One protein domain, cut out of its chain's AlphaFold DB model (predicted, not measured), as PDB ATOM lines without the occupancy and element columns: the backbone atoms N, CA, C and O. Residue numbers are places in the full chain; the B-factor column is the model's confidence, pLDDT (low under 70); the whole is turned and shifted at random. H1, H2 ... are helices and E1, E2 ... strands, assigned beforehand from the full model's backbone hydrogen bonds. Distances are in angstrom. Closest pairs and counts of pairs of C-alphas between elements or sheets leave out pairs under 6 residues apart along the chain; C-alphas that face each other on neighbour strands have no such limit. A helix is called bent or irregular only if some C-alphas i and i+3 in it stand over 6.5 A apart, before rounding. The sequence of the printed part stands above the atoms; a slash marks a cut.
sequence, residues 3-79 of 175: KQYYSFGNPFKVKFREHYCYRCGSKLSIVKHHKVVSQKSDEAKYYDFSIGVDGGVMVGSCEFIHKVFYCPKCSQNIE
ATOM      1  N   LYS A   3      -0.766  24.593  25.430       86.12
ATOM      2  CA  LYS A   3      -1.567  24.708  24.210       86.12
ATOM      3  C   LYS A   3      -1.277  26.023  23.514       86.12
ATOM      4  O   LYS A   3      -1.050  27.020  24.187       86.12
ATOM      5  N   GLN A   4      -1.332  26.035  22.193       84.69
ATOM      6  CA  GLN A   4      -1.245  27.268  21.424       84.69
ATOM      7  C   GLN A   4      -2.239  27.245  20.270       84.69
ATOM      8  O   GLN A   4      -2.357  26.252  19.550       84.69
ATOM      9  N   TYR A   5      -2.981  28.340  20.112       85.38
ATOM     10  CA  TYR A   5      -4.034  28.453  19.109       85.38
ATOM     11  C   TYR A   5      -3.590  29.348  17.965       85.38
ATOM     12  O   TYR A   5      -3.176  30.485  18.182       85.38
ATOM     13  N   TYR A   6      -3.763  28.869  16.737       80.56
ATOM     14  CA  TYR A   6      -3.508  29.672  15.552       80.56
ATOM     15  C   TYR A   6      -4.767  29.940  14.738       80.56
ATOM     16  O   TYR A   6      -5.671  29.109  14.615       80.56
ATOM     17  N   SER A   7      -4.764  31.102  14.091       76.69
ATOM     18  CA  SER A   7      -5.696  31.450  13.027       76.69
ATOM     19  C   SER A   7      -4.898  31.791  11.774       76.69
ATOM     20  O   SER A   7      -4.361  32.889  11.646       76.69
ATOM     21  N   PHE A   8      -4.808  30.838  10.848       76.44
ATOM     22  CA  PHE A   8      -4.137  31.019   9.560       76.44
ATOM     23  C   PHE A   8      -5.149  31.150   8.423       76.44
ATOM     24  O   PHE A   8      -6.270  30.670   8.528       76.44
ATOM     25  N   GLY A   9      -4.732  31.763   7.313       71.56
ATOM     26  CA  GLY A   9      -5.582  31.975   6.137       71.56
ATOM     27  C   GLY A   9      -6.405  33.263   6.206       71.56
ATOM     28  O   GLY A   9      -6.497  33.909   7.245       71.56
ATOM     29  N   ASN A  10      -6.975  33.667   5.068       79.44
ATOM     30  CA  ASN A  10      -7.831  34.849   4.991       79.44
ATOM     31  C   ASN A  10      -9.242  34.485   5.503       79.44
ATOM     32  O   ASN A  10      -9.935  33.730   4.814       79.44
ATOM     33  N   PRO A  11      -9.700  35.022   6.652       79.44
ATOM     34  CA  PRO A  11     -10.983  34.644   7.244       79.44
ATOM     35  C   PRO A  11     -12.180  34.929   6.338       79.44
ATOM     36  O   PRO A  11     -13.175  34.215   6.410       79.44
ATOM     37  N   PHE A  12     -12.082  35.949   5.480       81.69
ATOM     38  CA  PHE A  12     -13.125  36.262   4.512       81.69
ATOM     39  C   PHE A  12     -13.213  35.149   3.465       81.69
ATOM     40  O   PHE A  12     -14.269  34.548   3.285       81.69
ATOM     41  N   LYS A  13     -12.090  34.792   2.835       84.19
ATOM     42  CA  LYS A  13     -12.088  33.734   1.814       84.19
ATOM     43  C   LYS A  13     -12.583  32.393   2.350       84.19
ATOM     44  O   LYS A  13     -13.252  31.695   1.610       84.19
ATOM     45  N   VAL A  14     -12.286  32.078   3.613       87.00
ATOM     46  CA  VAL A  14     -12.723  30.841   4.284       87.00
ATOM     47  C   VAL A  14     -14.233  30.816   4.567       87.00
ATOM     48  O   VAL A  14     -14.832  29.746   4.604       87.00
ATOM     49  N   LYS A  15     -14.852  31.971   4.847       84.75
ATOM     50  CA  LYS A  15     -16.249  32.046   5.316       84.75
ATOM     51  C   LYS A  15     -17.261  32.385   4.225       84.75
ATOM     52  O   LYS A  15     -18.423  32.029   4.370       84.75
ATOM     53  N   PHE A  16     -16.854  33.106   3.180       84.19
ATOM     54  CA  PHE A  16     -17.780  33.678   2.193       84.19
ATOM     55  C   PHE A  16     -17.980  32.822   0.936       84.19
ATOM     56  O   PHE A  16     -18.650  33.269   0.008       84.19
ATOM     57  N   ARG A  17     -17.427  31.603   0.875       85.75
ATOM     58  CA  ARG A  17     -17.726  30.650  -0.201       85.75
ATOM     59  C   ARG A  17     -17.694  29.209   0.281       85.75
ATOM     60  O   ARG A  17     -17.094  28.889   1.303       85.75
ATOM     61  N   GLU A  18     -18.334  28.343  -0.490       91.44
ATOM     62  CA  GLU A  18     -18.119  26.910  -0.360       91.44
ATOM     63  C   GLU A  18     -16.749  26.535  -0.922       91.44
ATOM     64  O   GLU A  18     -16.278  27.120  -1.900       91.44
ATOM     65  N   HIS A  19     -16.120  25.546  -0.297       95.50
ATOM     66  CA  HIS A  19     -14.808  25.056  -0.685       95.50
ATOM     67  C   HIS A  19     -14.906  23.601  -1.113       95.50
ATOM     68  O   HIS A  19     -15.607  22.801  -0.488       95.50
ATOM     69  N   TYR A  20     -14.168  23.259  -2.161       95.25
ATOM     70  CA  TYR A  20     -14.173  21.937  -2.771       95.25
ATOM     71  C   TYR A  20     -12.738  21.445  -2.880       95.25
ATOM     72  O   TYR A  20     -11.849  22.190  -3.282       95.25
ATOM     73  N   CYS A  21     -12.490  20.198  -2.489       94.06
ATOM     74  CA  CYS A  21     -11.150  19.627  -2.447       94.06
ATOM     75  C   CYS A  21     -10.463  19.781  -3.804       94.06
ATOM     76  O   CYS A  21     -10.946  19.236  -4.795       94.06
ATOM     77  N   TYR A  22      -9.301  20.441  -3.845       91.12
ATOM     78  CA  TYR A  22      -8.582  20.640  -5.110       91.12
ATOM     79  C   TYR A  22      -8.116  19.325  -5.763       91.12
ATOM     80  O   TYR A  22      -7.734  19.336  -6.930       91.12
ATOM     81  N   ARG A  23      -8.116  18.212  -5.012       88.88
ATOM     82  CA  ARG A  23      -7.732  16.876  -5.492       88.88
ATOM     83  C   ARG A  23      -8.901  16.121  -6.112       88.88
ATOM     84  O   ARG A  23      -8.769  15.577  -7.197       88.88
ATOM     85  N   CYS A  24     -10.032  16.049  -5.407       91.69
ATOM     86  CA  CYS A  24     -11.134  15.152  -5.776       91.69
ATOM     87  C   CYS A  24     -12.477  15.850  -6.025       91.69
ATOM     88  O   CYS A  24     -13.461  15.173  -6.326       91.69
ATOM     89  N   GLY A  25     -12.545  17.170  -5.844       92.75
ATOM     90  CA  GLY A  25     -13.743  17.976  -6.065       92.75
ATOM     91  C   GLY A  25     -14.846  17.821  -5.015       92.75
ATOM     92  O   GLY A  25     -15.889  18.446  -5.157       92.75
ATOM     93  N   SER A  26     -14.673  17.024  -3.951       95.94
ATOM     94  CA  SER A  26     -15.707  16.899  -2.911       95.94
ATOM     95  C   SER A  26     -15.772  18.142  -2.022       95.94
ATOM     96  O   SER A  26     -14.728  18.694  -1.669       95.94
ATOM     97  N   LYS A  27     -16.975  18.520  -1.579       96.81
ATOM     98  CA  LYS A  27     -17.183  19.621  -0.626       96.81
ATOM     99  C   LYS A  27     -16.370  19.407   0.658       96.81
ATOM    100  O   LYS A  27     -16.341  18.306   1.208       96.81
ATOM    101  N   LEU A  28     -15.700  20.462   1.112       97.00
ATOM    102  CA  LEU A  28     -14.858  20.459   2.305       97.00
ATOM    103  C   LEU A  28     -15.643  20.914   3.532       97.00
ATOM    104  O   LEU A  28     -16.488  21.807   3.459       97.00
ATOM    105  N   SER A  29     -15.298  20.345   4.682       95.69
ATOM    106  CA  SER A  29     -15.721  20.835   5.997       95.69
ATOM    107  C   SER A  29     -14.560  21.522   6.708       95.69
ATOM    108  O   SER A  29     -13.404  21.219   6.433       95.69
ATOM    109  N   ILE A  30     -14.846  22.409   7.659       95.12
ATOM    110  CA  ILE A  30     -13.814  23.004   8.515       95.12
ATOM    111  C   ILE A  30     -13.765  22.239   9.837       95.12
ATOM    112  O   ILE A  30     -14.773  22.165  10.539       95.12
ATOM    113  N   VAL A  31     -12.591  21.727  10.203       94.81
ATOM    114  CA  VAL A  31     -12.365  20.992  11.459       94.81
ATOM    115  C   VAL A  31     -11.223  21.614  12.257       94.81
ATOM    116  O   VAL A  31     -10.425  22.385  11.719       94.81
ATOM    117  N   LYS A  32     -11.149  21.301  13.554       93.50
ATOM    118  CA  LYS A  32      -9.964  21.600  14.366       93.50
ATOM    119  C   LYS A  32      -8.924  20.510  14.128       93.50
ATOM    120  O   LYS A  32      -9.217  19.335  14.312       93.50
ATOM    121  N   HIS A  33      -7.728  20.917  13.737       92.56
ATOM    122  CA  HIS A  33      -6.554  20.064  13.650       92.56
ATOM    123  C   HIS A  33      -5.694  20.266  14.892       92.56
ATOM    124  O   HIS A  33      -5.511  21.396  15.353       92.56
ATOM    125  N   HIS A  34      -5.213  19.151  15.430       92.94
ATOM    126  CA  HIS A  34      -4.444  19.073  16.662       92.94
ATOM    127  C   HIS A  34      -3.101  18.435  16.342       92.94
ATOM    128  O   HIS A  34      -3.049  17.324  15.815       92.94
ATOM    129  N   LYS A  35      -2.018  19.123  16.687       91.81
ATOM    130  CA  LYS A  35      -0.663  18.637  16.447       91.81
ATOM    131  C   LYS A  35       0.175  18.837  17.698       91.81
ATOM    132  O   LYS A  35       0.361  19.960  18.157       91.81
ATOM    133  N   VAL A  36       0.688  17.743  18.249       92.75
ATOM    134  CA  VAL A  36       1.641  17.790  19.362       92.75
ATOM    135  C   VAL A  36       3.050  17.830  18.791       92.75
ATOM    136  O   VAL A  36       3.410  16.972  17.988       92.75
ATOM    137  N   VAL A  37       3.839  18.813  19.213       92.31
ATOM    138  CA  VAL A  37       5.219  18.999  18.760       92.31
ATOM    139  C   VAL A  37       6.145  19.082  19.960       92.31
ATOM    140  O   VAL A  37       5.927  19.858  20.892       92.31
ATOM    141  N   SER A  38       7.205  18.280  19.924       91.56
ATOM    142  CA  SER A  38       8.302  18.381  20.882       91.56
ATOM    143  C   SER A  38       9.211  19.540  20.500       91.56
ATOM    144  O   SER A  38       9.658  19.616  19.357       91.56
ATOM    145  N   GLN A  39       9.568  20.386  21.464       88.44
ATOM    146  CA  GLN A  39      10.519  21.487  21.271       88.44
ATOM    147  C   GLN A  39      11.899  21.019  20.764       88.44
ATOM    148  O   GLN A  39      12.636  21.801  20.173       88.44
ATOM    149  N   LYS A  40      12.246  19.740  20.968       89.88
ATOM    150  CA  LYS A  40      13.509  19.133  20.510       89.88
ATOM    151  C   LYS A  40      13.428  18.506  19.114       89.88
ATOM    152  O   LYS A  40      14.417  17.955  18.647       89.88
ATOM    153  N   SER A  41      12.257  18.512  18.481       91.50
ATOM    154  CA  SER A  41      12.071  17.924  17.152       91.50
ATOM    155  C   SER A  41      12.514  18.876  16.039       91.50
ATOM    156  O   SER A  41      12.430  20.094  16.183       91.50
ATOM    157  N   ASP A  42      12.900  18.331  14.885       89.44
ATOM    158  CA  ASP A  42      13.269  19.136  13.711       89.44
ATOM    159  C   ASP A  42      12.125  20.010  13.185       89.44
ATOM    160  O   ASP A  42      12.359  21.056  12.567       89.44
ATOM    161  N   GLU A  43      10.878  19.585  13.410       89.88
ATOM    162  CA  GLU A  43       9.694  20.341  13.015       89.88
ATOM    163  C   GLU A  43       9.424  21.532  13.947       89.88
ATOM    164  O   GLU A  43       8.772  22.479  13.510       89.88
ATOM    165  N   ALA A  44       9.990  21.564  15.164       89.88
ATOM    166  CA  ALA A  44       9.775  22.624  16.155       89.88
ATOM    167  C   ALA A  44      10.080  24.032  15.623       89.88
ATOM    168  O   ALA A  44       9.403  24.985  15.990       89.88
ATOM    169  N   LYS A  45      11.030  24.168  14.689       89.62
ATOM    170  CA  LYS A  45      11.388  25.448  14.046       89.62
ATOM    171  C   LYS A  45      10.255  26.103  13.247       89.62
ATOM    172  O   LYS A  45      10.388  27.249  12.829       89.62
ATOM    173  N   TYR A  46       9.175  25.372  12.984       89.94
ATOM    174  CA  TYR A  46       7.986  25.884  12.309       89.94
ATOM    175  C   TYR A  46       6.875  26.277  13.288       89.94
ATOM    176  O   TYR A  46       5.840  26.772  12.849       89.94
ATOM    177  N   TYR A  47       7.065  26.085  14.591       88.94
ATOM    178  CA  TYR A  47       6.065  26.359  15.615       88.94
ATOM    179  C   TYR A  47       6.589  27.396  16.604       88.94
ATOM    180  O   TYR A  47       7.786  27.491  16.862       88.94
ATOM    181  N   ASP A  48       5.675  28.194  17.142       86.38
ATOM    182  CA  ASP A  48       6.009  29.269  18.068       86.38
ATOM    183  C   ASP A  48       5.798  28.810  19.514       86.38
ATOM    184  O   ASP A  48       4.667  28.734  19.988       86.38
ATOM    185  N   PHE A  49       6.900  28.501  20.197       86.12
ATOM    186  CA  PHE A  49       6.932  28.108  21.611       86.12
ATOM    187  C   PHE A  49       7.102  29.306  22.564       86.12
ATOM    188  O   PHE A  49       7.176  29.121  23.779       86.12
ATOM    189  N   SER A  50       7.220  30.531  22.040       79.94
ATOM    190  CA  SER A  50       7.576  31.701  22.851       79.94
ATOM    191  C   SER A  50       6.425  32.239  23.703       79.94
ATOM    192  O   SER A  50       6.683  32.913  24.696       79.94
ATOM    193  N   ILE A  51       5.175  31.910  23.361       69.25
ATOM    194  CA  ILE A  51       3.972  32.426  24.026       69.25
ATOM    195  C   ILE A  51       3.057  31.260  24.403       69.25
ATOM    196  O   ILE A  51       2.353  30.717  23.554       69.25
ATOM    197  N   GLY A  52       3.059  30.890  25.681       63.94
ATOM    198  CA  GLY A  52       2.074  29.988  26.271       63.94
ATOM    199  C   GLY A  52       0.763  30.690  26.603       63.94
ATOM    200  O   GLY A  52       0.702  31.915  26.687       63.94
ATOM    201  N   VAL A  53      -0.287  29.894  26.843       60.91
ATOM    202  CA  VAL A  53      -1.630  30.383  27.223       60.91
ATOM    203  C   VAL A  53      -1.588  31.323  28.436       60.91
ATOM    204  O   VAL A  53      -2.366  32.267  28.498       60.91
ATOM    205  N   ASP A  54      -0.631  31.107  29.343       62.25
ATOM    206  CA  ASP A  54      -0.468  31.869  30.588       62.25
ATOM    207  C   ASP A  54       0.552  33.022  30.464       62.25
ATOM    208  O   ASP A  54       1.019  33.559  31.465       62.25
ATOM    209  N   GLY A  55       0.966  33.385  29.243       63.09
ATOM    210  CA  GLY A  55       1.956  34.444  28.992       63.09
ATOM    211  C   GLY A  55       3.413  34.063  29.295       63.09
ATOM    212  O   GLY A  55       4.308  34.883  29.104       63.09
ATOM    213  N   GLY A  56       3.668  32.827  29.742       68.81
ATOM    214  CA  GLY A  56       5.010  32.269  29.951       68.81
ATOM    215  C   GLY A  56       5.569  31.528  28.729       68.81
ATOM    216  O   GLY A  56       4.831  31.164  27.815       68.81
ATOM    217  N   VAL A  57       6.879  31.257  28.725       72.25
ATOM    218  CA  VAL A  57       7.535  30.444  27.683       72.25
ATOM    219  C   VAL A  57       7.091  28.987  27.799       72.25
ATOM    220  O   VAL A  57       7.121  28.398  28.882       72.25
ATOM    221  N   MET A  58       6.709  28.377  26.677       78.06
ATOM    222  CA  MET A  58       6.277  26.983  26.653       78.06
ATOM    223  C   MET A  58       7.494  26.054  26.691       78.06
ATOM    224  O   MET A  58       8.278  26.002  25.746       78.06
ATOM    225  N   VAL A  59       7.640  25.295  27.779       80.88
ATOM    226  CA  VAL A  59       8.705  24.292  27.940       80.88
ATOM    227  C   VAL A  59       8.158  22.891  27.667       80.88
ATOM    228  O   VAL A  59       7.119  22.504  28.204       80.88
ATOM    229  N   GLY A  60       8.879  22.113  26.856       85.38
ATOM    230  CA  GLY A  60       8.545  20.716  26.559       85.38
ATOM    231  C   GLY A  60       7.563  20.542  25.397       85.38
ATOM    232  O   GLY A  60       7.444  21.401  24.525       85.38
ATOM    233  N   SER A  61       6.895  19.388  25.333       89.81
ATOM    234  CA  SER A  61       5.935  19.104  24.258       89.81
ATOM    235  C   SER A  61       4.694  19.979  24.367       89.81
ATOM    236  O   SER A  61       4.104  20.129  25.441       89.81
ATOM    237  N   CYS A  62       4.287  20.519  23.226       90.44
ATOM    238  CA  CYS A  62       3.210  21.485  23.131       90.44
ATOM    239  C   CYS A  62       2.175  21.047  22.105       90.44
ATOM    240  O   CYS A  62       2.526  20.566  21.029       90.44
ATOM    241  N   GLU A  63       0.901  21.221  22.437       91.56
ATOM    242  CA  GLU A  63      -0.204  20.991  21.516       91.56
ATOM    243  C   GLU A  63      -0.542  22.290  20.805       91.56
ATOM    244  O   GLU A  63      -0.886  23.299  21.417       91.56
ATOM    245  N   PHE A  64      -0.499  22.249  19.490       90.25
ATOM    246  CA  PHE A  64      -0.885  23.365  18.674       90.25
ATOM    247  C   PHE A  64      -2.175  23.051  17.924       90.25
ATOM    248  O   PHE A  64      -2.340  21.968  17.354       90.25
ATOM    249  N   ILE A  65      -3.100  24.005  17.954       90.75
ATOM    250  CA  ILE A  65      -4.483  23.813  17.530       90.75
ATOM    251  C   ILE A  65      -4.856  24.906  16.537       90.75
ATOM    252  O   ILE A  65      -4.715  26.098  16.814       90.75
ATOM    253  N   HIS A  66      -5.392  24.518  15.387       90.44
ATOM    254  CA  HIS A  66      -5.894  25.469  14.398       90.44
ATOM    255  C   HIS A  66      -6.998  24.852  13.543       90.44
ATOM    256  O   HIS A  66      -7.308  23.669  13.659       90.44
ATOM    257  N   LYS A  67      -7.627  25.664  12.692       92.25
ATOM    258  CA  LYS A  67      -8.634  25.181  11.745       92.25
ATOM    259  C   LYS A  67      -8.010  24.858  10.388       92.25
ATOM    260  O   LYS A  67      -7.191  25.627   9.883       92.25
ATOM    261  N   VAL A  68      -8.459  23.752   9.807       94.00
ATOM    262  CA  VAL A  68      -8.115  23.276   8.457       94.00
ATOM    263  C   VAL A  68      -9.377  22.930   7.690       94.00
ATOM    264  O   VAL A  68     -10.451  22.768   8.278       94.00
ATOM    265  N   PHE A  69      -9.241  22.786   6.376       95.38
ATOM    266  CA  PHE A  69     -10.226  22.046   5.610       95.38
ATOM    267  C   PHE A  69     -10.009  20.552   5.806       95.38
ATOM    268  O   PHE A  69      -8.877  20.083   5.861       95.38
ATOM    269  N   TYR A  70     -11.100  19.810   5.863       96.00
ATOM    270  CA  TYR A  70     -11.109  18.361   5.846       96.00
ATOM    271  C   TYR A  70     -11.881  17.885   4.626       96.00
ATOM    272  O   TYR A  70     -13.014  18.312   4.378       96.00
ATOM    273  N   CYS A  71     -11.240  17.007   3.863       96.00
ATOM    274  CA  CYS A  71     -11.846  16.330   2.737       96.00
ATOM    275  C   CYS A  71     -12.318  14.938   3.178       96.00
ATOM    276  O   CYS A  71     -11.462  14.088   3.420       96.00
ATOM    277  N   PRO A  72     -13.630  14.641   3.194       95.31
ATOM    278  CA  PRO A  72     -14.119  13.324   3.608       95.31
ATOM    279  C   PRO A  72     -13.710  12.218   2.627       95.31
ATOM    280  O   PRO A  72     -13.331  11.129   3.041       95.31
ATOM    281  N   LYS A  73     -13.705  12.509   1.318       95.19
ATOM    282  CA  LYS A  73     -13.359  11.521   0.285       95.19
ATOM    283  C   LYS A  73     -11.875  11.138   0.291       95.19
ATOM    284  O   LYS A  73     -11.554   9.962   0.221       95.19
ATOM    285  N   CYS A  74     -10.975  12.118   0.399       91.38
ATOM    286  CA  CYS A  74      -9.536  11.865   0.538       91.38
ATOM    287  C   CYS A  74      -9.122  11.506   1.972       91.38
ATOM    288  O   CYS A  74      -7.981  11.112   2.173       91.38
ATOM    289  N   SER A  75     -10.008  11.689   2.960       93.38
ATOM    290  CA  SER A  75      -9.704  11.558   4.391       93.38
ATOM    291  C   SER A  75      -8.453  12.341   4.809       93.38
ATOM    292  O   SER A  75      -7.589  11.842   5.523       93.38
ATOM    293  N   GLN A  76      -8.345  13.584   4.336       91.06
ATOM    294  CA  GLN A  76      -7.152  14.417   4.504       91.06
ATOM    295  C   GLN A  76      -7.491  15.809   5.027       91.06
ATOM    296  O   GLN A  76      -8.452  16.444   4.580       91.06
ATOM    297  N   ASN A  77      -6.644  16.280   5.942       93.44
ATOM    298  CA  ASN A  77      -6.580  17.672   6.360       93.44
ATOM    299  C   ASN A  77      -5.781  18.479   5.331       93.44
ATOM    300  O   ASN A  77      -4.762  18.017   4.823       93.44
ATOM    301  N   ILE A  78      -6.263  19.677   5.016       92.62
ATOM    302  CA  ILE A  78      -5.657  20.600   4.059       92.62
ATOM    303  C   ILE A  78      -5.644  21.985   4.694       92.62
ATOM    304  O   ILE A  78      -6.681  22.526   5.095       92.62
ATOM    305  N   GLU A  79      -4.474  22.600   4.767       93.00
ATOM    306  CA  GLU A  79      -4.325  23.934   5.320       93.00
ATOM    307  C   GLU A  79      -5.069  24.960   4.462       93.00
ATOM    308  O   GLU A  79      -5.040  24.924   3.227       93.00
TER     309      GLU A  79
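What this domain is: This is residues 3 to 79 of the 175 residues of an uncharacterized protein of Firmicutes bacterium CAG:552_39_19 (UniProt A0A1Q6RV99). A long, twisted two-strand ribbon, E2 beside E3, makes the length of this loose domain, with short strands E1 and E4 added along the same edge of E3, toward its beginning and its end. Long loops lie at the two ends of the ribbon, residues 16 to 28 at one and 47 to 61 at the other, and two one-turn helices, H1 and H2, lie out at the margins. The 77 printed residues have two named helices and four named strands in the order E1 H1 E2 H2 E3 E4; the class is mixed, helices and strands, with under half of the residues in named elements. The branched sheet is mixed: E1 is parallel to E3, while E2 and E4 are antiparallel to it. The whole is loose, with a radius of gyration of the C-alphas of 14.9 A, and elongated, with spans of 41 by 24 by 16 A.

How they stand to each other: E1, residues 3 to 6, is the parallel neighbour of E3, residues 62 to 71, with N 4 and O 63 2.9 A apart, within hydrogen-bond range. H1, residues 11 to 15, is not on the sheet, but only just, with 4 pairs of C-alphas within 10 A; it is apart from E3. E2, residues 29 to 37, is the antiparallel neighbour of E3 at 150 degrees, with N 33 and O 66 at 2.8 A and N 64 and O 35 at 2.8 A. H2, residues 42 to 46, is only just on the sheet, with 5 pairs of C-alphas within 10 A, and only grazes it with residues 43 to 46; the closest C-alphas of E2 and H2 are those of Val 37 and Ala 44, 6.4 A apart. E3 bends by 63 degrees at residue 67. E3 forms a hairpin with E4, residues 76 to 78, with N 78 and O 69 at 2.8 A. E1 and E4 lie on one side of E3, E2 on the other side. The O i to N i+4 pair is within hydrogen-bond range in H1; in H2 the count is 0 of 1, beside 1 of 2 O i to N i+3 pairs. H2 is only just irregular: C-alphas 42 and 45 are 6.6 A apart.

Where its parts are: E1 begins at C-alpha 3, (-1.567, 24.708, 24.210), and is 10.2 A long. H1 measures 6.2 A and H2 8.7 A from first to last C-alpha. E2 is 24.6 A long, from C-alpha 29 at (-15.721, 20.835, 5.997) to C-alpha 37, and E3 is 25.9 A long. E4 is 6.4 A long and ends at C-alpha 78, (-5.657, 20.600, 4.059).

The domain as a whole: The two C-alphas farthest apart, those of Gly 25 and Gly 56, are 43.0 A apart. The printed part has no cut. The links H1 to E2 and H2 to E3 are long, with 13 and 15 residues; the others are tight. The mean pLDDT of the printed part is 87.3, and residues 51 to 56 are under 70.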